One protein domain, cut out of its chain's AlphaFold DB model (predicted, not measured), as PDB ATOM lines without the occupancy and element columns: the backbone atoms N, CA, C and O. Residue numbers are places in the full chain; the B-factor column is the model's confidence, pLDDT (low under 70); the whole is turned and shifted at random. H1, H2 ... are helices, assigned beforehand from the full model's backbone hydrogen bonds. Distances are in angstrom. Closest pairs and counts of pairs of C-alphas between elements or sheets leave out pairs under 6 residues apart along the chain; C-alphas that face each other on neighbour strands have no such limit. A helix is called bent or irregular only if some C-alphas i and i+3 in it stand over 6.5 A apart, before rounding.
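What this domain is: This is residues 2 to 79, 702 to 754 and 761 to 803 of the 805 residues of an uncharacterized protein of Synchytrium microbalum (UniProt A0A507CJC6). Two long helices, H1 and the kinked H5, cross in the middle of the model and join two groups of shorter helices at its opposite ends. At one end are the hairpin of H2 and H3 and the short H4; at the other, H6 crosses H1, the hairpin of H7 and H8 packs on H6 and on the last residues of H5, and H9 meets the start of H7. Residues 749 to 754 stick out. The printed part has 174 residues with nine named helices, H1 to H9 in order, and no named strand: all helix. It is compact, with a radius of gyration of the C-alphas of 17.0 A and spans of 48 by 38 by 28 A.

Where its parts are: H1, the longest helix, residues 2 to 30, measures 42.1 A and begins with C-alpha 2 at (280.714, 269.941, 249.984). H5, residues 703 to 728, measures 33.3 A, and H6, residues 731 to 751, 30.1 A. H2 is residues 32 to 42, H3 51 to 62, H4 65 to 74, H7 764 to 776 and H8 781 to 791. H9, residues 796 to 803, ends with C-alpha 803 at (293.465, 243.153, 256.612). H5 has a kink of 66 degrees near residue 713. H5 and H9 are only just irregular: C-alphas 709 and 712 are 6.8 A apart, C-alphas 800 and 803 7.0 A.

How they stand to each other: H1 and H5 are the hubs, touching four helices each. They stand about perpendicular at 76 degrees, the closest C-alphas being those of Thr 20 and Tyr 722, 5.3 A. H4 touches residues 15 to 26 of H1 at a shallow tilt of 24 degrees, opposite ways; the C-alphas of Gln 19 and Ala 74 come closest, 5.1 A. H2 and H3 form a hairpin at 2 degrees, closest at the C-alphas of Ile 38 and Ala 61, 6.5 A. H6 touches residues 9 to 17 of H1 at a steep tilt of 49 degrees, with the C-alphas of Val 13 and Gly 739 closest, 6.0 A. H7 and H8 form a hairpin at 12 degrees, with the C-alphas of Leu 772 and Phe 783 closest, 6.3 A. H8 touches residues 724 to 728 of H5, with the C-alphas of Ala 727 and Phe 786 closest, 5.5 A. H9 touches residues 764 to 765 of H7, with the C-alphas of Pro 764 and Glu 799 closest, 6.6 A. Each O i to N i+4 pair is within hydrogen-bond range in H1, H2, H3, H4, H6, H7 and H8; in H5 18 of 22 are, in H9 3 of 4.

The domain as a whole: The two farthest C-alphas, those of Asp 50 and Asn 779, are 51.3 A apart. Residues 80 to 701 and 755 to 760 are not printed; the gaps between C-alphas are 9.8 A and 14.5 A. Of the links printed whole, H2 to H3 is short and the others are tight. Mean pLDDT of the printed part is 92.1; residues 2, 752 and 803 are under 70.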
ATOM      1  N   MET A   2     281.765 270.895 249.542       59.44
ATOM      2  CA  MET A   2     280.714 269.941 249.984       59.44
ATOM      3  C   MET A   2     279.921 269.266 248.842       59.44
ATOM      4  O   MET A   2     279.617 268.081 248.938       59.44
ATOM      5  N   ASN A   3     279.652 269.968 247.734       75.31
ATOM      6  CA  ASN A   3     278.806 269.426 246.661       75.31
ATOM      7  C   ASN A   3     279.460 268.286 245.861       75.31
ATOM      8  O   ASN A   3     278.766 267.353 245.467       75.31
ATOM      9  N   TYR A   4     280.781 268.322 245.643       81.81
ATOM     10  CA  TYR A   4     281.467 267.286 244.859       81.81
ATOM     11  C   TYR A   4     281.542 265.959 245.621       81.81
ATOM     12  O   TYR A   4     281.198 264.912 245.080       81.81
ATOM     13  N   HIS A   5     281.913 266.010 246.904       82.06
ATOM     14  CA  HIS A   5     281.978 264.813 247.742       82.06
ATOM     15  C   HIS A   5     280.592 264.173 247.906       82.06
ATOM     16  O   HIS A   5     280.462 262.950 247.868       82.06
ATOM     17  N   HIS A   6     279.543 264.987 248.059       84.19
ATOM     18  CA  HIS A   6     278.175 264.483 248.129       84.19
ATOM     19  C   HIS A   6     277.747 263.793 246.826       84.19
ATOM     20  O   HIS A   6     277.243 262.673 246.869       84.19
ATOM     21  N   TRP A   7     278.017 264.417 245.675       89.75
ATOM     22  CA  TRP A   7     277.747 263.827 244.362       89.75
ATOM     23  C   TRP A   7     278.494 262.503 244.156       89.75
ATOM     24  O   TRP A   7     277.908 261.527 243.690       89.75
ATOM     25  N   GLN A   8     279.766 262.434 244.557       88.81
ATOM     26  CA  GLN A   8     280.569 261.216 244.453       88.81
ATOM     27  C   GLN A   8     280.005 260.081 245.323       88.81
ATOM     28  O   GLN A   8     279.879 258.958 244.836       88.81
ATOM     29  N   ILE A   9     279.596 260.377 246.565       88.62
ATOM     30  CA  ILE A   9     278.909 259.403 247.430       88.62
ATOM     31  C   ILE A   9     277.621 258.920 246.762       88.62
ATOM     32  O   ILE A   9     277.396 257.718 246.685       88.62
ATOM     33  N   GLN A  10     276.776 259.830 246.271       90.12
ATOM     34  CA  GLN A  10     275.508 259.460 245.632       90.12
ATOM     35  C   GLN A  10     275.720 258.577 244.398       90.12
ATOM     36  O   GLN A  10     274.979 257.614 244.198       90.12
ATOM     37  N   ARG A  11     276.752 258.867 243.597       91.19
ATOM     38  CA  ARG A  11     277.129 258.048 242.444       91.19
ATOM     39  C   ARG A  11     277.559 256.640 242.867       91.19
ATOM     40  O   ARG A  11     277.077 255.679 242.278       91.19
ATOM     41  N   GLU A  12     278.406 256.509 243.891       93.12
ATOM     42  CA  GLU A  12     278.852 255.200 244.404       93.12
ATOM     43  C   GLU A  12     277.695 254.412 245.039       93.12
ATOM     44  O   GLU A  12     277.555 253.220 244.778       93.12
ATOM     45  N   VAL A  13     276.808 255.078 245.795       92.38
ATOM     46  CA  VAL A  13     275.579 254.470 246.343       92.38
ATOM     47  C   VAL A  13     274.718 253.914 245.215       92.38
ATOM     48  O   VAL A  13     274.277 252.769 245.288       92.38
ATOM     49  N   SER A  14     274.485 254.711 244.168       93.12
ATOM     50  CA  SER A  14     273.670 254.295 243.026       93.12
ATOM     51  C   SER A  14     274.299 253.115 242.283       93.12
ATOM     52  O   SER A  14     273.599 252.150 241.989       93.12
ATOM     53  N   ALA A  15     275.612 253.151 242.035       93.56
ATOM     54  CA  ALA A  15     276.329 252.071 241.362       93.56
ATOM     55  C   ALA A  15     276.271 250.757 242.161       93.56
ATOM     56  O   ALA A  15     275.790 249.750 241.646       93.56
ATOM     57  N   LEU A  16     276.656 250.777 243.443       94.12
ATOM     58  CA  LEU A  16     276.641 249.577 244.291       94.12
ATOM     59  C   LEU A  16     275.216 249.046 244.509       94.12
ATOM     60  O   LEU A  16     275.008 247.836 244.567       94.12
ATOM     61  N   SER A  17     274.213 249.926 244.583       93.75
ATOM     62  CA  SER A  17     272.805 249.523 244.675       93.75
ATOM     63  C   SER A  17     272.323 248.797 243.413       93.75
ATOM     64  O   SER A  17     271.640 247.778 243.531       93.75
ATOM     65  N   LYS A  18     272.708 249.256 242.214       95.19
ATOM     66  CA  LYS A  18     272.394 248.566 240.950       95.19
ATOM     67  C   LYS A  18     273.094 247.213 240.862       95.19
ATOM     68  O   LYS A  18     272.439 246.213 240.599       95.19
ATOM     69  N   GLN A  19     274.393 247.169 241.155       95.75
ATOM     70  CA  GLN A  19     275.200 245.946 241.092       95.75
ATOM     71  C   GLN A  19     274.703 244.868 242.064       95.75
ATOM     72  O   GLN A  19     274.565 243.708 241.691       95.75
ATOM     73  N   THR A  20     274.368 245.249 243.301       94.31
ATOM     74  CA  THR A  20     273.799 244.313 244.288       94.31
ATOM     75  C   THR A  20     272.399 243.836 243.911       94.31
ATOM     76  O   THR A  20     272.059 242.685 244.173       94.31
ATOM     77  N   SER A  21     271.586 244.688 243.281       94.00
ATOM     78  CA  SER A  21     270.252 244.300 242.803       94.00
ATOM     79  C   SER A  21     270.325 243.360 241.603       94.00
ATOM     80  O   SER A  21     269.566 242.401 241.556       94.00
ATOM     81  N   PHE A  22     271.285 243.571 240.699       96.19
ATOM     82  CA  PHE A  22     271.559 242.648 239.601       96.19
ATOM     83  C   PHE A  22     271.944 241.256 240.119       96.19
ATOM     84  O   PHE A  22     271.366 240.266 239.680       96.19
ATOM     85  N   LEU A  23     272.850 241.155 241.103       94.69
ATOM     86  CA  LEU A  23     273.205 239.851 241.685       94.69
ATOM     87  C   LEU A  23     272.012 239.152 242.347       94.69
ATOM     88  O   LEU A  23     271.883 237.939 242.212       94.69
ATOM     89  N   GLN A  24     271.125 239.905 243.007       94.31
ATOM     90  CA  GLN A  24     269.871 239.358 243.537       94.31
ATOM     91  C   GLN A  24     268.987 238.815 242.421       94.31
ATOM     92  O   GLN A  24     268.478 237.709 242.537       94.31
ATOM     93  N   HIS A  25     268.834 239.560 241.327       95.44
ATOM     94  CA  HIS A  25     268.013 239.122 240.207       95.44
ATOM     95  C   HIS A  25     268.584 237.862 239.537       95.44
ATOM     96  O   HIS A  25     267.837 236.943 239.209       95.44
ATOM     97  N   VAL A  26     269.911 237.779 239.398       95.38
ATOM     98  CA  VAL A  26     270.599 236.581 238.899       95.38
ATOM     99  C   VAL A  26     270.374 235.383 239.826       95.38
ATOM    100  O   VAL A  26     270.070 234.299 239.335       95.38
ATOM    101  N   ASP A  27     270.484 235.563 241.144       94.88
ATOM    102  CA  ASP A  27     270.242 234.494 242.123       94.88
ATOM    103  C   ASP A  27     268.772 234.036 242.119       94.88
ATOM    104  O   ASP A  27     268.490 232.839 242.099       94.88
ATOM    105  N   ASP A  28     267.827 234.976 242.031       94.44
ATOM    106  CA  ASP A  28     266.392 234.690 241.974       94.44
ATOM    107  C   ASP A  28     265.992 233.963 240.673       94.44
ATOM    108  O   ASP A  28     265.090 233.120 240.686       94.44
ATOM    109  N   PHE A  29     266.642 234.282 239.546       96.31
ATOM    110  CA  PHE A  29     266.286 233.757 238.223       96.31
ATOM    111  C   PHE A  29     267.037 232.470 237.848       96.31
ATOM    112  O   PHE A  29     266.431 231.538 237.317       96.31
ATOM    113  N   LEU A  30     268.348 232.410 238.103       95.62
ATOM    114  CA  LEU A  30     269.218 231.292 237.711       95.62
ATOM    115  C   LEU A  30     269.581 230.373 238.885       95.62
ATOM    116  O   LEU A  30     269.989 229.233 238.667       95.62
ATOM    117  N   GLY A  31     269.401 230.834 240.124       95.12
ATOM    118  CA  GLY A  31     269.805 230.123 241.330       95.12
ATOM    119  C   GLY A  31     271.267 230.356 241.721       95.12
ATOM    120  O   GLY A  31     272.112 230.773 240.924       95.12
ATOM    121  N   ALA A  32     271.577 230.013 242.971       90.75
ATOM    122  CA  ALA A  32     272.865 230.312 243.595       90.75
ATOM    123  C   ALA A  32     274.070 229.637 242.928       90.75
ATOM    124  O   ALA A  32     275.166 230.196 242.940       90.75
ATOM    125  N   GLU A  33     273.903 228.444 242.350       91.44
ATOM    126  CA  GLU A  33     274.999 227.752 241.655       91.44
ATOM    127  C   GLU A  33     275.423 228.538 240.408       91.44
ATOM    128  O   GLU A  33     276.579 228.943 240.300       91.44
ATOM    129  N   THR A  34     274.471 228.877 239.538       91.38
ATOM    130  CA  THR A  34     274.744 229.646 238.317       91.38
ATOM    131  C   THR A  34     275.190 231.077 238.620       91.38
ATOM    132  O   THR A  34     276.052 231.609 237.924       91.38
ATOM    133  N   SER A  35     274.681 231.692 239.691       91.69
ATOM    134  CA  SER A  35     275.165 232.997 240.163       91.69
ATOM    135  C   SER A  35     276.661 232.964 240.518       91.69
ATOM    136  O   SER A  35     277.416 233.858 240.131       91.69
ATOM    137  N   ASN A  36     277.134 231.900 241.180       91.00
ATOM    138  CA  ASN A  36     278.558 231.733 241.486       91.00
ATOM    139  C   ASN A  36     279.410 231.442 240.238       91.00
ATOM    140  O   ASN A  36     280.553 231.905 240.171       91.00
ATOM    141  N   ASP A  37     278.870 230.734 239.245       92.94
ATOM    142  CA  ASP A  37     279.548 230.521 237.961       92.94
ATOM    143  C   ASP A  37     279.715 231.849 237.206       92.94
ATOM    144  O   ASP A  37     280.811 232.171 236.747       92.94
ATOM    145  N   ILE A  38     278.669 232.680 237.163       93.62
ATOM    146  CA  ILE A  38     278.723 234.020 236.562       93.62
ATOM    147  C   ILE A  38     279.718 234.910 237.306       93.62
ATOM    148  O   ILE A  38     280.522 235.588 236.673       93.62
ATOM    149  N   LEU A  39     279.726 234.886 238.643       92.06
ATOM    150  CA  LEU A  39     280.728 235.613 239.427       92.06
ATOM    151  C   LEU A  39     282.151 235.132 239.125       92.06
ATOM    152  O   LEU A  39     283.064 235.950 239.064       92.06
ATOM    153  N   SER A  40     282.343 233.832 238.901       93.31
ATOM    154  CA  SER A  40     283.649 233.275 238.534       93.31
ATOM    155  C   SER A  40     284.099 233.747 237.148       93.31
ATOM    156  O   SER A  40     285.267 234.087 236.986       93.31
ATOM    157  N   LEU A  41     283.174 233.852 236.186       93.75
ATOM    158  CA  LEU A  41     283.425 234.411 234.848       93.75
ATOM    159  C   LEU A  41     283.718 235.919 234.885       93.75
ATOM    160  O   LEU A  41     284.577 236.422 234.165       93.75
ATOM    161  N   ILE A  42     283.026 236.660 235.751       91.25
ATOM    162  CA  ILE A  42     283.267 238.094 235.977       91.25
ATOM    163  C   ILE A  42     284.660 238.326 236.587       91.25
ATOM    164  O   ILE A  42     285.297 239.337 236.299       91.25
ATOM    165  N   LEU A  43     285.129 237.396 237.422       89.19
ATOM    166  CA  LEU A  43     286.436 237.439 238.084       89.19
ATOM    167  C   LEU A  43     287.583 236.851 237.249       89.19
ATOM    168  O   LEU A  43     288.722 236.824 237.723       89.19
ATOM    169  N   GLU A  44     287.309 236.362 236.039       89.69
ATOM    170  CA  GLU A  44     288.333 235.782 235.176       89.69
ATOM    171  C   GLU A  44     289.351 236.865 234.755       89.69
ATOM    172  O   GLU A  44     288.958 237.937 234.279       89.69
ATOM    173  N   PRO A  45     290.665 236.634 234.948       82.88
ATOM    174  CA  PRO A  45     291.683 237.655 234.720       82.88
ATOM    175  C   PRO A  45     291.669 238.182 233.279       82.88
ATOM    176  O   PRO A  45     291.424 237.444 232.322       82.88
ATOM    177  N   VAL A  46     291.962 239.478 233.136       83.12
ATOM    178  CA  VAL A  46     291.890 240.227 231.866       83.12
ATOM    179  C   VAL A  46     292.741 239.583 230.767       83.12
ATOM    180  O   VAL A  46     292.298 239.491 229.625       83.12
ATOM    181  N   ASP A  47     293.903 239.038 231.128       85.94
ATOM    182  CA  ASP A  47     294.900 238.498 230.193       85.94
ATOM    183  C   ASP A  47     294.428 237.283 229.369       85.94
ATOM    184  O   ASP A  47     295.130 236.852 228.454       85.94
ATOM    185  N   GLN A  48     293.282 236.680 229.700       78.06
ATOM    186  CA  GLN A  48     292.860 235.403 229.113       78.06
ATOM    187  C   GLN A  48     291.901 235.528 227.924       78.06
ATOM    188  O   GLN A  48     291.736 234.552 227.191       78.06
ATOM    189  N   GLN A  49     291.266 236.684 227.706       85.44
ATOM    190  CA  GLN A  49     290.183 236.780 226.722       85.44
ATOM    191  C   GLN A  49     290.030 238.196 226.157       85.44
ATOM    192  O   GLN A  49     290.197 239.158 226.897       85.44
ATOM    193  N   ASP A  50     289.650 238.335 224.886       92.62
ATOM    194  CA  ASP A  50     289.232 239.625 224.317       92.62
ATOM    195  C   ASP A  50     287.903 240.095 224.942       92.62
ATOM    196  O   ASP A  50     287.041 239.272 225.256       92.62
ATOM    197  N   ASP A  51     287.694 241.411 225.071       92.06
ATOM    198  CA  ASP A  51     286.485 242.006 225.676       92.06
ATOM    199  C   ASP A  51     285.177 241.501 225.044       92.06
ATOM    200  O   ASP A  51     284.215 241.176 225.741       92.06
ATOM    201  N   SER A  52     285.143 241.381 223.715       92.62
ATOM    202  CA  SER A  52     283.970 240.896 222.975       92.62
ATOM    203  C   SER A  52     283.674 239.423 223.257       92.62
ATOM    204  O   SER A  52     282.510 239.017 223.344       92.62
ATOM    205  N   ALA A  53     284.721 238.619 223.436       93.88
ATOM    206  CA  ALA A  53     284.600 237.218 223.783       93.88
ATOM    207  C   ALA A  53     284.172 237.064 225.253       93.88
ATOM    208  O   ALA A  53     283.281 236.264 225.521       93.88
ATOM    209  N   TRP A  54     284.699 237.882 226.171       94.69
ATOM    210  CA  TRP A  54     284.272 237.923 227.576       94.69
ATOM    211  C   TRP A  54     282.788 238.284 227.716       94.69
ATOM    212  O   TRP A  54     282.022 237.548 228.340       94.69
ATOM    213  N   LEU A  55     282.339 239.348 227.040       95.19
ATOM    214  CA  LEU A  55     280.923 239.728 227.005       95.19
ATOM    215  C   LEU A  55     280.040 238.637 226.386       95.19
ATOM    216  O   LEU A  55     278.924 238.413 226.852       95.19
ATOM    217  N   SER A  56     280.534 237.933 225.364       95.25
ATOM    218  CA  SER A  56     279.812 236.809 224.757       95.25
ATOM    219  C   SER A  56     279.676 235.629 225.724       95.25
ATOM    220  O   SER A  56     278.580 235.080 225.834       95.25
ATOM    221  N   THR A  57     280.733 235.291 226.473       95.94
ATOM    222  CA  THR A  57     280.690 234.252 227.515       95.94
ATOM    223  C   THR A  57     279.700 234.621 228.620       95.94
ATOM    224  O   THR A  57     278.889 233.788 229.018       95.94
ATOM    225  N   ILE A  58     279.703 235.878 229.084       95.88
ATOM    226  CA  ILE A  58     278.740 236.358 230.090       95.88
ATOM    227  C   ILE A  58     277.310 236.283 229.554       95.88
ATOM    228  O   ILE A  58     276.410 235.813 230.249       95.88
ATOM    229  N   LYS A  59     277.085 236.706 228.307       96.62
ATOM    230  CA  LYS A  59     275.768 236.638 227.664       96.62
ATOM    231  C   LYS A  59     275.257 235.203 227.555       96.62
ATOM    232  O   LYS A  59     274.075 234.960 227.799       96.62
ATOM    233  N   GLU A  60     276.126 234.267 227.183       96.69
ATOM    234  CA  GLU A  60     275.797 232.844 227.105       96.69
ATOM    235  C   GLU A  60     275.480 232.271 228.492       96.69
ATOM    236  O   GLU A  60     274.449 231.620 228.654       96.69
ATOM    237  N   ALA A  61     276.301 232.585 229.500       96.00
ATOM    238  CA  ALA A  61     276.107 232.133 230.877       96.00
ATOM    239  C   ALA A  61     274.805 232.659 231.504       96.00
ATOM    240  O   ALA A  61     274.133 231.933 232.231       96.00
ATOM    241  N   LEU A  62     274.415 233.900 231.192       96.81
ATOM    242  CA  LEU A  62     273.151 234.477 231.659       96.81
ATOM    243  C   LEU A  62     271.925 233.854 230.978       96.81
ATOM    244  O   LEU A  62     270.824 233.937 231.519       96.81
ATOM    245  N   GLY A  63     272.077 233.284 229.778       95.94
ATOM    246  CA  GLY A  63     270.993 232.644 229.022       95.94
ATOM    247  C   GLY A  63     269.825 233.565 228.630       95.94
ATOM    248  O   GLY A  63     268.861 233.110 228.016       95.94
ATOM    249  N   SER A  64     269.893 234.857 228.963       96.75
ATOM    250  CA  SER A  64     268.843 235.851 228.755       96.75
ATOM    251  C   SER A  64     269.442 237.155 228.244       96.75
ATOM    252  O   SER A  64     270.370 237.710 228.831       96.75
ATOM    253  N   THR A  65     268.878 237.672 227.148       96.44
ATOM    254  CA  THR A  65     269.285 238.981 226.613       96.44
ATOM    255  C   THR A  65     268.895 240.107 227.570       96.44
ATOM    256  O   THR A  65     269.639 241.068 227.694       96.44
ATOM    257  N   GLU A  66     267.784 239.969 228.299       96.62
ATOM    258  CA  GLU A  66     267.336 240.968 229.276       96.62
ATOM    259  C   GLU A  66     268.307 241.072 230.458       96.62
ATOM    260  O   GLU A  66     268.740 242.172 230.789       96.62
ATOM    261  N   LEU A  67     268.734 239.932 231.020       96.62
ATOM    262  CA  LEU A  67     269.740 239.912 232.091       96.62
ATOM    263  C   LEU A  67     271.099 240.428 231.607       96.62
ATOM    264  O   LEU A  67     271.831 241.048 232.372       96.62
ATOM    265  N   PHE A  68     271.447 240.196 230.341       97.44
ATOM    266  CA  PHE A  68     272.682 240.718 229.764       97.44
ATOM    267  C   PHE A  68     272.656 242.245 229.593       97.44
ATOM    268  O   PHE A  68     273.639 242.920 229.892       97.44
ATOM    269  N   GLU A  69     271.531 242.815 229.158       96.62
ATOM    270  CA  GLU A  69     271.360 244.273 229.118       96.62
ATOM    271  C   GLU A  69     271.354 244.878 230.530       96.62
ATOM    272  O   GLU A  69     271.945 245.935 230.757       96.62
ATOM    273  N   GLU A  70     270.757 244.188 231.504       96.62
ATOM    274  CA  GLU A  70     270.799 244.597 232.909       96.62
ATOM    275  C   GLU A  70     272.218 244.540 233.486       96.62
ATOM    276  O   GLU A  70     272.622 245.471 234.179       96.62
ATOM    277  N   PHE A  71     273.000 243.510 233.149       96.75
ATOM    278  CA  PHE A  71     274.421 243.423 233.483       96.75
ATOM    279  C   PHE A  71     275.177 244.643 232.946       96.75
ATOM    280  O   PHE A  71     275.810 245.367 233.717       96.75
ATOM    281  N   LYS A  72     275.050 244.943 231.646       96.19
ATOM    282  CA  LYS A  72     275.690 246.126 231.049       96.19
ATOM    283  C   LYS A  72     275.284 247.410 231.771       96.19
ATOM    284  O   LYS A  72     276.140 248.221 232.114       96.19
ATOM    285  N   TYR A  73     273.996 247.571 232.069       95.50
ATOM    286  CA  TYR A  73     273.480 248.734 232.788       95.50
ATOM    287  C   TYR A  73     273.988 248.834 234.237       95.50
ATOM    288  O   TYR A  73     274.310 249.930 234.704       95.50
ATOM    289  N   ALA A  74     274.073 247.714 234.958       95.94
ATOM    290  CA  ALA A  74     274.536 247.666 236.343       95.94
ATOM    291  C   ALA A  74     276.026 248.019 236.469       95.94
ATOM    292  O   ALA A  74     276.429 248.619 237.468       95.94
ATOM    293  N   PHE A  75     276.821 247.695 235.447       95.38
ATOM    294  CA  PHE A  75     278.261 247.952 235.403       95.38
ATOM    295  C   PHE A  75     278.671 249.128 234.496       95.38
ATOM    296  O   PHE A  75     279.860 249.365 234.326       95.38
ATOM    297  N   ASP A  76     277.710 249.898 233.968       94.69
ATOM    298  CA  ASP A  76     277.937 251.054 233.074       94.69
ATOM    299  C   ASP A  76     278.779 250.710 231.822       94.69
ATOM    300  O   ASP A  76     279.556 251.526 231.326       94.69
ATOM    301  N   ILE A  77     278.614 249.490 231.294       94.62
ATOM    302  CA  ILE A  77     279.244 249.038 230.047       94.62
ATOM    303  C   ILE A  77     278.428 249.587 228.876       94.62
ATOM    304  O   ILE A  77     277.224 249.337 228.771       94.62
ATOM    305  N   ARG A  78     279.076 250.340 227.984       91.81
ATOM    306  CA  ARG A  78     278.429 250.937 226.811       91.81
ATOM    307  C   ARG A  78     278.687 250.095 225.571       91.81
ATOM    308  O   ARG A  78     279.773 249.555 225.395       91.81
ATOM    309  N   ASP A  79     277.694 250.028 224.688       87.75
ATOM    310  CA  ASP A  79     277.869 249.448 223.357       87.75
ATOM    311  C   ASP A  79     278.680 250.432 222.494       87.75
ATOM    312  O   ASP A  79     278.120 251.234 221.741       87.75
ATOM    313  N   SER A 702     288.762 250.275 226.122       84.75
ATOM    314  CA  SER A 702     287.305 250.320 226.012       84.75
ATOM    315  C   SER A 702     286.679 250.541 227.399       84.75
ATOM    316  O   SER A 702     287.300 250.261 228.432       84.75
ATOM    317  N   THR A 703     285.434 251.027 227.458       86.50
ATOM    318  CA  THR A 703     284.695 251.088 228.737       86.50
ATOM    319  C   THR A 703     284.572 249.701 229.379       86.50
ATOM    320  O   THR A 703     284.712 249.564 230.592       86.50
ATOM    321  N   CYS A 704     284.409 248.666 228.550       89.50
ATOM    322  CA  CYS A 704     284.398 247.261 228.946       89.50
ATOM    323  C   CYS A 704     285.713 246.834 229.620       89.50
ATOM    324  O   CYS A 704     285.675 246.226 230.689       89.50
ATOM    325  N   GLN A 705     286.862 247.208 229.053       89.88
ATOM    326  CA  GLN A 705     288.176 246.882 229.605       89.88
ATOM    327  C   GLN A 705     288.357 247.492 231.000       89.88
ATOM    328  O   GLN A 705     288.747 246.795 231.932       89.88
ATOM    329  N   SER A 706     288.004 248.773 231.167       89.00
ATOM    330  CA  SER A 706     288.088 249.451 232.469       89.00
ATOM    331  C   SER A 706     287.216 248.767 233.523       89.00
ATOM    332  O   SER A 706     287.649 248.578 234.657       89.00
ATOM    333  N   VAL A 707     285.994 248.370 233.156       90.69
ATOM    334  CA  VAL A 707     285.090 247.644 234.056       90.69
ATOM    335  C   VAL A 707     285.684 246.289 234.435       90.69
ATOM    336  O   VAL A 707     285.686 245.931 235.611       90.69
ATOM    337  N   ARG A 708     286.236 245.552 233.470       91.38
ATOM    338  CA  ARG A 708     286.850 244.241 233.704       91.38
ATOM    339  C   ARG A 708     288.090 244.313 234.596       91.38
ATOM    340  O   ARG A 708     288.282 243.432 235.428       91.38
ATOM    341  N   GLU A 709     288.896 245.364 234.474       91.69
ATOM    342  CA  GLU A 709     290.054 245.610 235.342       91.69
ATOM    343  C   GLU A 709     289.640 245.977 236.781       91.69
ATOM    344  O   GLU A 709     290.287 245.557 237.743       91.69
ATOM    345  N   GLU A 710     288.541 246.717 236.959       90.94
ATOM    346  CA  GLU A 710     288.043 247.125 238.280       90.94
ATOM    347  C   GLU A 710     287.231 246.034 238.998       90.94
ATOM    348  O   GLU A 710     287.201 245.978 240.234       90.94
ATOM    349  N   LEU A 711     286.570 245.151 238.246       90.75
ATOM    350  CA  LEU A 711     285.665 244.125 238.765       90.75
ATOM    351  C   LEU A 711     286.289 243.234 239.855       90.75
ATOM    352  O   LEU A 711     285.661 243.103 240.907       90.75
ATOM    353  N   PRO A 712     287.512 242.687 239.712       91.00
ATOM    354  CA  PRO A 712     288.143 241.885 240.763       91.00
ATOM    355  C   PRO A 712     288.266 242.597 242.114       91.00
ATOM    356  O   PRO A 712     288.144 241.964 243.163       91.00
ATOM    357  N   MET A 713     288.450 243.920 242.102       88.75
ATOM    358  CA  MET A 713     288.521 244.741 243.313       88.75
ATOM    359  C   MET A 713     287.131 245.047 243.889       88.75
ATOM    360  O   MET A 713     286.966 245.177 245.106       88.75
ATOM    361  N   LEU A 714     286.119 245.172 243.027       90.06
ATOM    362  CA  LEU A 714     284.754 245.528 243.415       90.06
ATOM    363  C   LEU A 714     283.926 244.323 243.868       90.06
ATOM    364  O   LEU A 714     283.160 244.446 244.823       90.06
ATOM    365  N   VAL A 715     284.085 243.160 243.235       91.38
ATOM    366  CA  VAL A 715     283.264 241.963 243.478       91.38
ATOM    367  C   VAL A 715     283.242 241.535 244.951       91.38
ATOM    368  O   VAL A 715     282.139 241.292 245.444       91.38
ATOM    369  N   PRO A 716     284.355 241.519 245.715       91.88
ATOM    370  CA  PRO A 716     284.293 241.231 247.149       91.88
ATOM    371  C   PRO A 716     283.389 242.205 247.918       91.88
ATOM    372  O   PRO A 716     282.642 241.791 248.802       91.88
ATOM    373  N   THR A 717     283.405 243.490 247.546       92.69
ATOM    374  CA  THR A 717     282.540 244.517 248.148       92.69
ATOM    375  C   THR A 717     281.082 244.319 247.738       92.69
ATOM    376  O   THR A 717     280.194 244.418 248.583       92.69
ATOM    377  N   ILE A 718     280.817 244.022 246.461       93.56
ATOM    378  CA  ILE A 718     279.460 243.785 245.955       93.56
ATOM    379  C   ILE A 718     278.864 242.535 246.618       93.56
ATOM    380  O   ILE A 718     277.735 242.595 247.094       93.56
ATOM    381  N   LYS A 719     279.627 241.436 246.729       93.56
ATOM    382  CA  LYS A 719     279.199 240.192 247.389       93.56
ATOM    383  C   LYS A 719     278.926 240.406 248.880       93.56
ATOM    384  O   LYS A 719     277.883 240.001 249.380       93.56
ATOM    385  N   PHE A 720     279.799 241.145 249.564       94.94
ATOM    386  CA  PHE A 720     279.568 241.565 250.945       94.94
ATOM    387  C   PHE A 720     278.249 242.336 251.097       94.94
ATOM    388  O   PHE A 720     277.439 242.023 251.967       94.94
ATOM    389  N   LEU A 721     278.008 243.339 250.248       95.38
ATOM    390  CA  LEU A 721     276.783 244.134 250.311       95.38
ATOM    391  C   LEU A 721     275.542 243.322 249.927       95.38
ATOM    392  O   LEU A 721     274.478 243.557 250.497       95.38
ATOM    393  N   TYR A 722     275.678 242.365 249.010       95.44
ATOM    394  CA  TYR A 722     274.639 241.407 248.650       95.44
ATOM    395  C   TYR A 722     274.226 240.548 249.854       95.44
ATOM    396  O   TYR A 722     273.051 240.525 250.224       95.44
ATOM    397  N   ASP A 723     275.189 239.945 250.549       95.25
ATOM    398  CA  ASP A 723     274.919 239.120 251.730       95.25
ATOM    399  C   ASP A 723     274.299 239.939 252.871       95.25
ATOM    400  O   ASP A 723     273.356 239.497 253.535       95.25
ATOM    401  N   VAL A 724     274.772 241.177 253.068       96.00
ATOM    402  CA  VAL A 724     274.171 242.125 254.016       96.00
ATOM    403  C   VAL A 724     272.723 242.431 253.625       96.00
ATOM    404  O   VAL A 724     271.841 242.373 254.484       96.00
ATOM    405  N   LYS A 725     272.450 242.729 252.349       96.31
ATOM    406  CA  LYS A 725     271.096 242.997 251.835       96.31
ATOM    407  C   LYS A 725     270.159 241.826 252.128       96.31
ATOM    408  O   LYS A 725     269.093 242.020 252.722       96.31
ATOM    409  N   HIS A 726     270.593 240.612 251.797       94.88
ATOM    410  CA  HIS A 726     269.831 239.388 252.013       94.88
ATOM    411  C   HIS A 726     269.562 239.136 253.511       94.88
ATOM    412  O   HIS A 726     268.421 238.885 253.913       94.88
ATOM    413  N   ALA A 727     270.579 239.304 254.367       95.88
ATOM    414  CA  ALA A 727     270.465 239.135 255.818       95.88
ATOM    415  C   ALA A 727     269.503 240.138 256.483       95.88
ATOM    416  O   ALA A 727     268.856 239.819 257.488       95.88
ATOM    417  N   LEU A 728     269.398 241.355 255.941       95.88
ATOM    418  CA  LEU A 728     268.478 242.374 256.444       95.88
ATOM    419  C   LEU A 728     267.032 242.097 256.035       95.88
ATOM    420  O   LEU A 728     266.126 242.352 256.839       95.88
ATOM    421  N   SER A 729     266.824 241.588 254.815       95.50
ATOM    422  CA  SER A 729     265.509 241.393 254.181       95.50
ATOM    423  C   SER A 729     264.607 242.639 254.292       95.50
ATOM    424  O   SER A 729     263.412 242.532 254.577       95.50
ATOM    425  N   ASP A 730     265.206 243.828 254.178       96.69
ATOM    426  CA  ASP A 730     264.540 245.132 254.254       96.69
ATOM    427  C   ASP A 730     265.292 246.144 253.375       96.69
ATOM    428  O   ASP A 730     266.353 246.655 253.749       96.69
ATOM    429  N   GLU A 731     264.727 246.438 252.200       94.94
ATOM    430  CA  GLU A 731     265.330 247.328 251.198       94.94
ATOM    431  C   GLU A 731     265.508 248.759 251.719       94.94
ATOM    432  O   GLU A 731     266.502 249.426 251.425       94.94
ATOM    433  N   LYS A 732     264.561 249.243 252.537       94.94
ATOM    434  CA  LYS A 732     264.594 250.614 253.067       94.94
ATOM    435  C   LYS A 732     265.730 250.771 254.072       94.94
ATOM    436  O   LYS A 732     266.398 251.807 254.091       94.94
ATOM    437  N   VAL A 733     265.952 249.758 254.911       96.50
ATOM    438  CA  VAL A 733     267.079 249.744 255.852       96.50
ATOM    439  C   VAL A 733     268.399 249.578 255.105       96.50
ATOM    440  O   VAL A 733     269.341 250.312 255.405       96.50
ATOM    441  N   PHE A 734     268.456 248.698 254.103       96.94
ATOM    442  CA  PHE A 734     269.651 248.506 253.283       96.94
ATOM    443  C   PHE A 734     270.078 249.792 252.560       96.94
ATOM    444  O   PHE A 734     271.238 250.183 252.661       96.94
ATOM    445  N   GLY A 735     269.152 250.518 251.924       93.06
ATOM    446  CA  GLY A 735     269.470 251.783 251.248       93.06
ATOM    447  C   GLY A 735     270.055 252.845 252.191       93.06
ATOM    448  O   GLY A 735     271.036 253.514 251.856       93.06
ATOM    449  N   LYS A 736     269.512 252.963 253.414       95.75
ATOM    450  CA  LYS A 736     270.055 253.864 254.451       95.75
ATOM    451  C   LYS A 736     271.432 253.414 254.943       95.75
ATOM    452  O   LYS A 736     272.313 254.253 255.141       95.75
ATOM    453  N   LEU A 737     271.607 252.107 255.135       96.69
ATOM    454  CA  LEU A 737     272.866 251.507 255.561       96.69
ATOM    455  C   LEU A 737     273.964 251.734 254.522       96.69
ATOM    456  O   LEU A 737     275.048 252.173 254.889       96.69
ATOM    457  N   LEU A 738     273.675 251.499 253.241       96.06
ATOM    458  CA  LEU A 738     274.626 251.653 252.142       96.06
ATOM    459  C   LEU A 738     275.157 253.090 252.053       96.06
ATOM    460  O   LEU A 738     276.368 253.299 251.988       96.06
ATOM    461  N   GLY A 739     274.264 254.083 252.138       93.25
ATOM    462  CA  GLY A 739     274.649 255.497 252.169       93.25
ATOM    463  C   GLY A 739     275.595 255.830 253.324       93.25
ATOM    464  O   GLY A 739     276.625 256.471 253.120       93.25
ATOM    465  N   ARG A 740     275.285 255.354 254.537       95.81
ATOM    466  CA  ARG A 740     276.133 255.549 255.726       95.81
ATOM    467  C   ARG A 740     277.469 254.815 255.619       95.81
ATOM    468  O   ARG A 740     278.499 255.386 255.960       95.81
ATOM    469  N   TYR A 741     277.454 253.587 255.112       95.88
ATOM    470  CA  TYR A 741     278.641 252.758 254.936       95.88
ATOM    471  C   TYR A 741     279.656 253.414 253.993       95.88
ATOM    472  O   TYR A 741     280.836 253.495 254.323       95.88
ATOM    473  N   ILE A 742     279.201 253.954 252.859       94.06
ATOM    474  CA  ILE A 742     280.074 254.648 251.899       94.06
ATOM    475  C   ILE A 742     280.654 255.931 252.508       94.06
ATOM    476  O   ILE A 742     281.853 256.175 252.383       94.06
ATOM    477  N   VAL A 743     279.847 256.729 253.216       94.12
ATOM    478  CA  VAL A 743     280.330 257.938 253.914       94.12
ATOM    479  C   VAL A 743     281.436 257.596 254.915       94.12
ATOM    480  O   VAL A 743     282.475 258.258 254.940       94.12
ATOM    481  N   GLU A 744     281.235 256.554 255.716       94.38
ATOM    482  CA  GLU A 744     282.194 256.117 256.730       94.38
ATOM    483  C   GLU A 744     283.472 255.548 256.090       94.38
ATOM    484  O   GLU A 744     284.585 255.885 256.499       94.38
ATOM    485  N   LYS A 745     283.334 254.775 255.005       91.12
ATOM    486  CA  LYS A 745     284.453 254.278 254.190       91.12
ATOM    487  C   LYS A 745     285.312 255.423 253.635       91.12
ATOM    488  O   LYS A 745     286.536 255.373 253.750       91.12
ATOM    489  N   HIS A 746     284.699 256.473 253.078       88.81
ATOM    490  CA  HIS A 746     285.423 257.664 252.598       88.81
ATOM    491  C   HIS A 746     286.080 258.446 253.737       88.81
ATOM    492  O   HIS A 746     287.236 258.852 253.618       88.81
ATOM    493  N   SER A 747     285.388 258.594 254.868       90.25
ATOM    494  CA  SER A 747     285.919 259.290 256.052       90.25
ATOM    495  C   SER A 747     287.177 258.606 256.601       90.25
ATOM    496  O   SER A 747     288.141 259.272 256.985       90.25
ATOM    497  N   ARG A 748     287.215 257.267 256.564       87.44
ATOM    498  CA  ARG A 748     288.386 256.473 256.964       87.44
ATOM    499  C   ARG A 748     289.546 256.607 255.990       87.44
ATOM    500  O   ARG A 748     290.670 256.820 256.433       87.44
ATOM    501  N   ARG A 749     289.280 256.579 254.680       84.56
ATOM    502  CA  ARG A 749     290.309 256.839 253.654       84.56
ATOM    503  C   ARG A 749     290.956 258.213 253.830       84.56
ATOM    504  O   ARG A 749     292.170 258.325 253.716       84.56
ATOM    505  N   GLY A 750     290.165 259.231 254.171       81.62
ATOM    506  CA  GLY A 750     290.681 260.569 254.467       81.62
ATOM    507  C   GLY A 750     291.494 260.658 255.766       81.62
ATOM    508  O   GLY A 750     292.407 261.471 255.847       81.62
ATOM    509  N   SER A 751     291.188 259.824 256.766       81.31
ATOM    510  CA  SER A 751     291.842 259.852 258.087       81.31
ATOM    511  C   SER A 751     293.146 259.046 258.147       81.31
ATOM    512  O   SER A 751     294.026 259.350 258.954       81.31
ATOM    513  N   LEU A 752     293.301 258.038 257.283       69.81
ATOM    514  CA  LEU A 752     294.489 257.176 257.222       69.81
ATOM    515  C   LEU A 752     295.772 257.915 256.802       69.81
ATOM    516  O   LEU A 752     296.861 257.391 257.006       69.81
ATOM    517  N   SER A 753     295.675 259.140 256.279       71.38
ATOM    518  CA  SER A 753     296.843 259.953 255.915       71.38
ATOM    519  C   SER A 753     297.599 260.544 257.116       71.38
ATOM    520  O   SER A 753     298.731 260.986 256.943       71.38
ATOM    521  N   GLY A 754     297.022 260.547 258.328       70.81
ATOM    522  CA  GLY A 754     297.615 261.234 259.488       70.81
ATOM    523  C   GLY A 754     297.663 260.454 260.805       70.81
ATOM    524  O   GLY A 754     298.207 260.965 261.786       70.81
ATOM    525  N   PRO A 761     292.483 247.898 261.283       83.44
ATOM    526  CA  PRO A 761     291.223 248.265 260.659       83.44
ATOM    527  C   PRO A 761     290.080 247.506 261.333       83.44
ATOM    528  O   PRO A 761     290.155 246.301 261.584       83.44
ATOM    529  N   GLU A 762     289.040 248.247 261.705       89.38
ATOM    530  CA  GLU A 762     287.845 247.670 262.303       89.38
ATOM    531  C   GLU A 762     287.192 246.693 261.324       89.38
ATOM    532  O   GLU A 762     287.075 246.989 260.133       89.38
ATOM    533  N   SER A 763     286.751 245.537 261.824       91.75
ATOM    534  CA  SER A 763     286.141 244.526 260.966       91.75
ATOM    535  C   SER A 763     284.879 245.073 260.273       91.75
ATOM    536  O   SER A 763     284.086 245.784 260.905       91.75
ATOM    537  N   PRO A 764     284.629 244.715 258.997       91.88
ATOM    538  CA  PRO A 764     283.425 245.134 258.276       91.88
ATOM    539  C   PRO A 764     282.130 244.778 259.019       91.88
ATOM    540  O   PRO A 764     281.185 245.565 259.042       91.88
ATOM    541  N   SER A 765     282.104 243.622 259.692       94.38
ATOM    542  CA  SER A 765     280.987 243.165 260.525       94.38
ATOM    543  C   SER A 765     280.682 244.117 261.682       94.38
ATOM    544  O   SER A 765     279.516 244.425 261.941       94.38
ATOM    545  N   LYS A 766     281.718 244.627 262.361       95.31
ATOM    546  CA  LYS A 766     281.580 245.559 263.481       95.31
ATOM    547  C   LYS A 766     281.087 246.920 263.003       95.31
ATOM    548  O   LYS A 766     280.153 247.452 263.598       95.31
ATOM    549  N   LEU A 767     281.624 247.404 261.881       95.50
ATOM    550  CA  LEU A 767     281.163 248.637 261.247       95.50
ATOM    551  C   LEU A 767     279.678 248.552 260.847       95.50
ATOM    552  O   LEU A 767     278.891 249.416 261.223       95.50
ATOM    553  N   VAL A 768     279.257 247.496 260.140       96.31
ATOM    554  CA  VAL A 768     277.842 247.333 259.753       96.31
ATOM    555  C   VAL A 768     276.937 247.195 260.972       96.31
ATOM    556  O   VAL A 768     275.865 247.793 261.002       96.31
ATOM    557  N   THR A 769     277.365 246.449 261.994       97.06
ATOM    558  CA  THR A 769     276.592 246.302 263.236       97.06
ATOM    559  C   THR A 769     276.395 247.653 263.920       97.06
ATOM    560  O   THR A 769     275.278 247.962 264.325       97.06
ATOM    561  N   GLN A 770     277.439 248.483 264.000       97.19
ATOM    562  CA  GLN A 770     277.339 249.833 264.556       97.19
ATOM    563  C   GLN A 770     276.370 250.705 263.745       97.19
ATOM    564  O   GLN A 770     275.465 251.310 264.312       97.19
ATOM    565  N   LEU A 771     276.513 250.733 262.417       97.19
ATOM    566  CA  LEU A 771     275.635 251.533 261.561       97.19
ATOM    567  C   LEU A 771     274.172 251.071 261.641       97.19
ATOM    568  O   LEU A 771     273.261 251.894 261.635       97.19
ATOM    569  N   LEU A 772     273.921 249.765 261.746       97.00
ATOM    570  CA  LEU A 772     272.571 249.239 261.941       97.00
ATOM    571  C   LEU A 772     271.993 249.610 263.307       97.00
ATOM    572  O   LEU A 772     270.809 249.940 263.379       97.00
ATOM    573  N   ASP A 773     272.799 249.585 264.369       97.56
ATOM    574  CA  ASP A 773     272.378 250.048 265.695       97.56
ATOM    575  C   ASP A 773     271.931 251.517 265.640       97.56
ATOM    576  O   ASP A 773     270.862 251.870 266.132       97.56
ATOM    577  N   GLU A 774     272.680 252.362 264.927       97.38
ATOM    578  CA  GLU A 774     272.327 253.771 264.723       97.38
ATOM    579  C   GLU A 774     271.047 253.967 263.886       97.38
ATOM    580  O   GLU A 774     270.263 254.875 264.166       97.38
ATOM    581  N   ILE A 775     270.817 253.143 262.855       96.88
ATOM    582  CA  ILE A 775     269.691 253.320 261.918       96.88
ATOM    583  C   ILE A 775     268.377 252.760 262.478       96.88
ATOM    584  O   ILE A 775     267.332 253.397 262.326       96.88
ATOM    585  N   VAL A 776     268.399 251.559 263.066       97.31
ATOM    586  CA  VAL A 776     267.180 250.849 263.497       97.31
ATOM    587  C   VAL A 776     267.121 250.563 264.999       97.31
ATOM    588  O   VAL A 776     266.056 250.194 265.501       97.31
ATOM    589  N   GLY A 777     268.223 250.735 265.728       97.38
ATOM    590  CA  GLY A 777     268.338 250.387 267.142       97.38
ATOM    591  C   GLY A 777     268.542 248.886 267.395       97.38
ATOM    592  O   GLY A 777     268.129 248.037 266.594       97.38
ATOM    593  N   PRO A 778     269.061 248.513 268.578       97.38
ATOM    594  CA  PRO A 778     269.519 247.148 268.852       97.38
ATOM    595  C   PRO A 778     268.355 246.171 269.080       97.38
ATOM    596  O   PRO A 778     268.499 244.949 269.037       97.38
ATOM    597  N   ASN A 779     267.159 246.707 269.340       97.00
ATOM    598  CA  ASN A 779     265.954 245.923 269.589       97.00
ATOM    599  C   ASN A 779     265.162 245.602 268.314       97.00
ATOM    600  O   ASN A 779     264.231 244.793 268.387       97.00
ATOM    601  N   SER A 780     265.522 246.203 267.173       97.69
ATOM    602  CA  SER A 780     264.838 245.997 265.896       97.69
ATOM    603  C   SER A 780     264.930 244.534 265.435       97.69
ATOM    604  O   SER A 780     265.985 243.908 265.583       97.69
ATOM    605  N   PRO A 781     263.860 243.957 264.850       96.88
ATOM    606  CA  PRO A 781     263.922 242.618 264.267       96.88
ATOM    607  C   PRO A 781     264.983 242.525 263.162       96.88
ATOM    608  O   PRO A 781     265.642 241.496 263.045       96.88
ATOM    609  N   VAL A 782     265.203 243.605 262.405       96.50
ATOM    610  CA  VAL A 782     266.226 243.677 261.351       96.50
ATOM    611  C   VAL A 782     267.631 243.559 261.949       96.50
ATOM    612  O   VAL A 782     268.422 242.732 261.502       96.50
ATOM    613  N   PHE A 783     267.904 244.298 263.030       97.38
ATOM    614  CA  PHE A 783     269.172 244.219 263.759       97.38
ATOM    615  C   PHE A 783     269.421 242.812 264.323       97.38
ATOM    616  O   PHE A 783     270.515 242.262 264.200       97.38
ATOM    617  N   LYS A 784     268.390 242.182 264.901       97.44
ATOM    618  CA  LYS A 784     268.482 240.811 265.432       97.44
ATOM    619  C   LYS A 784     268.739 239.771 264.340       97.44
ATOM    620  O   LYS A 784     269.525 238.852 264.564       97.44
ATOM    621  N   ARG A 785     268.111 239.911 263.166       96.88
ATOM    622  CA  ARG A 785     268.371 239.037 262.010       96.88
ATOM    623  C   ARG A 785     269.819 239.161 261.547       96.88
ATOM    624  O   ARG A 785     270.505 238.148 261.457       96.88
ATOM    625  N   PHE A 786     270.301 240.391 261.368       97.38
ATOM    626  CA  PHE A 786     271.679 240.640 260.953       97.38
ATOM    627  C   PHE A 786     272.705 240.126 261.972       97.38
ATOM    628  O   PHE A 786     273.619 239.392 261.618       97.38
ATOM    629  N   THR A 787     272.537 240.429 263.260       96.69
ATOM    630  CA  THR A 787     273.446 239.917 264.304       96.69
ATOM    631  C   THR A 787     273.423 238.392 264.413       96.69
ATOM    632  O   THR A 787     274.469 237.786 264.648       96.69
ATOM    633  N   SER A 788     272.273 237.750 264.171       97.12
ATOM    634  CA  SER A 788     272.207 236.288 264.054       97.12
ATOM    635  C   SER A 788     273.023 235.795 262.857       97.12
ATOM    636  O   SER A 788     273.849 234.902 263.027       97.12
ATOM    637  N   PHE A 789     272.865 236.409 261.678       96.56
ATOM    638  CA  PHE A 789     273.650 236.100 260.476       96.56
ATOM    639  C   PHE A 789     275.165 236.207 260.724       96.56
ATOM    640  O   PHE A 789     275.903 235.269 260.423       96.56
ATOM    641  N   VAL A 790     275.615 237.283 261.380       96.25
ATOM    642  CA  VAL A 790     277.019 237.448 261.797       96.25
ATOM    643  C   VAL A 790     277.446 236.320 262.745       96.25
ATOM    644  O   VAL A 790     278.494 235.711 262.544       96.25
ATOM    645  N   SER A 791     276.624 235.987 263.749       96.06
ATOM    646  CA  SER A 791     276.943 234.937 264.730       96.06
ATOM    647  C   SER A 791     277.034 233.528 264.131       96.06
ATOM    648  O   SER A 791     277.791 232.700 264.634       96.06
ATOM    649  N   TYR A 792     276.309 233.268 263.037       96.75
ATOM    650  CA  TYR A 792     276.381 232.016 262.279       96.75
ATOM    651  C   TYR A 792     277.564 231.962 261.306       96.75
ATOM    652  O   TYR A 792     277.722 230.974 260.596       96.75
ATOM    653  N   GLY A 793     278.411 232.991 261.292       95.00
ATOM    654  CA  GLY A 793     279.605 233.037 260.461       95.00
ATOM    655  C   GLY A 793     279.379 233.581 259.056       95.00
ATOM    656  O   GLY A 793     280.310 233.549 258.263       95.00
ATOM    657  N   GLY A 794     278.207 234.156 258.759       93.44
ATOM    658  CA  GLY A 794     277.906 234.734 257.443       93.44
ATOM    659  C   GLY A 794     278.823 235.892 257.022       93.44
ATOM    660  O   GLY A 794     278.800 236.311 255.874       93.44
ATOM    661  N   MET A 795     279.648 236.400 257.942       94.00
ATOM    662  CA  MET A 795     280.618 237.471 257.701       94.00
ATOM    663  C   MET A 795     282.090 237.026 257.764       94.00
ATOM    664  O   MET A 795     282.971 237.859 257.553       94.00
ATOM    665  N   GLN A 796     282.379 235.753 258.060       93.00
ATOM    666  CA  GLN A 796     283.751 235.288 258.329       93.00
ATOM    667  C   GLN A 796     284.683 235.455 257.123       93.00
ATOM    668  O   GLN A 796     285.826 235.880 257.289       93.00
ATOM    669  N   ASP A 797     284.184 235.200 255.914       89.25
ATOM    670  CA  ASP A 797     284.977 235.312 254.686       89.25
ATOM    671  C   ASP A 797     285.429 236.762 254.429       89.25
ATOM    672  O   ASP A 797     286.553 237.008 253.993       89.25
ATOM    673  N   TYR A 798     284.600 237.744 254.790       91.06
ATOM    674  CA  TYR A 798     284.913 239.169 254.633       91.06
ATOM    675  C   TYR A 798     285.844 239.697 255.725       91.06
ATOM    676  O   TYR A 798     286.642 240.603 255.486       91.06
ATOM    677  N   GLU A 799     285.772 239.126 256.927       89.00
ATOM    678  CA  GLU A 799     286.701 239.446 258.014       89.00
ATOM    679  C   GLU A 799     288.129 238.999 257.685       89.00
ATOM    680  O   GLU A 799     289.081 239.704 258.019       89.00
ATOM    681  N   ALA A 800     288.280 237.872 256.982       87.06
ATOM    682  CA  ALA A 800     289.578 237.377 256.528       87.06
ATOM    683  C   ALA A 800     290.199 238.237 255.411       87.06
ATOM    684  O   ALA A 800     291.424 238.307 255.310       87.06
ATOM    685  N   LEU A 801     289.369 238.903 254.598       80.00
ATOM    686  CA  LEU A 801     289.804 239.766 253.491       80.00
ATOM    687  C   LEU A 801     290.126 241.206 253.930       80.00
ATOM    688  O   LEU A 801     290.943 241.874 253.299       80.00
ATOM    689  N   ALA A 802     289.542 241.673 255.038       70.25
ATOM    690  CA  ALA A 802     289.709 243.036 255.552       70.25
ATOM    691  C   ALA A 802     291.157 243.506 255.841       70.25
ATOM    692  O   ALA A 802     291.416 244.688 255.648       70.25
ATOM    693  N   PRO A 803     292.114 242.674 256.307       54.53
ATOM    694  CA  PRO A 803     293.465 243.153 256.612       54.53
ATOM    695  C   PRO A 803     294.388 243.313 255.389       54.53
ATOM    696  O   PRO A 803     295.530 243.730 255.574       54.53
TER     697      PRO A 803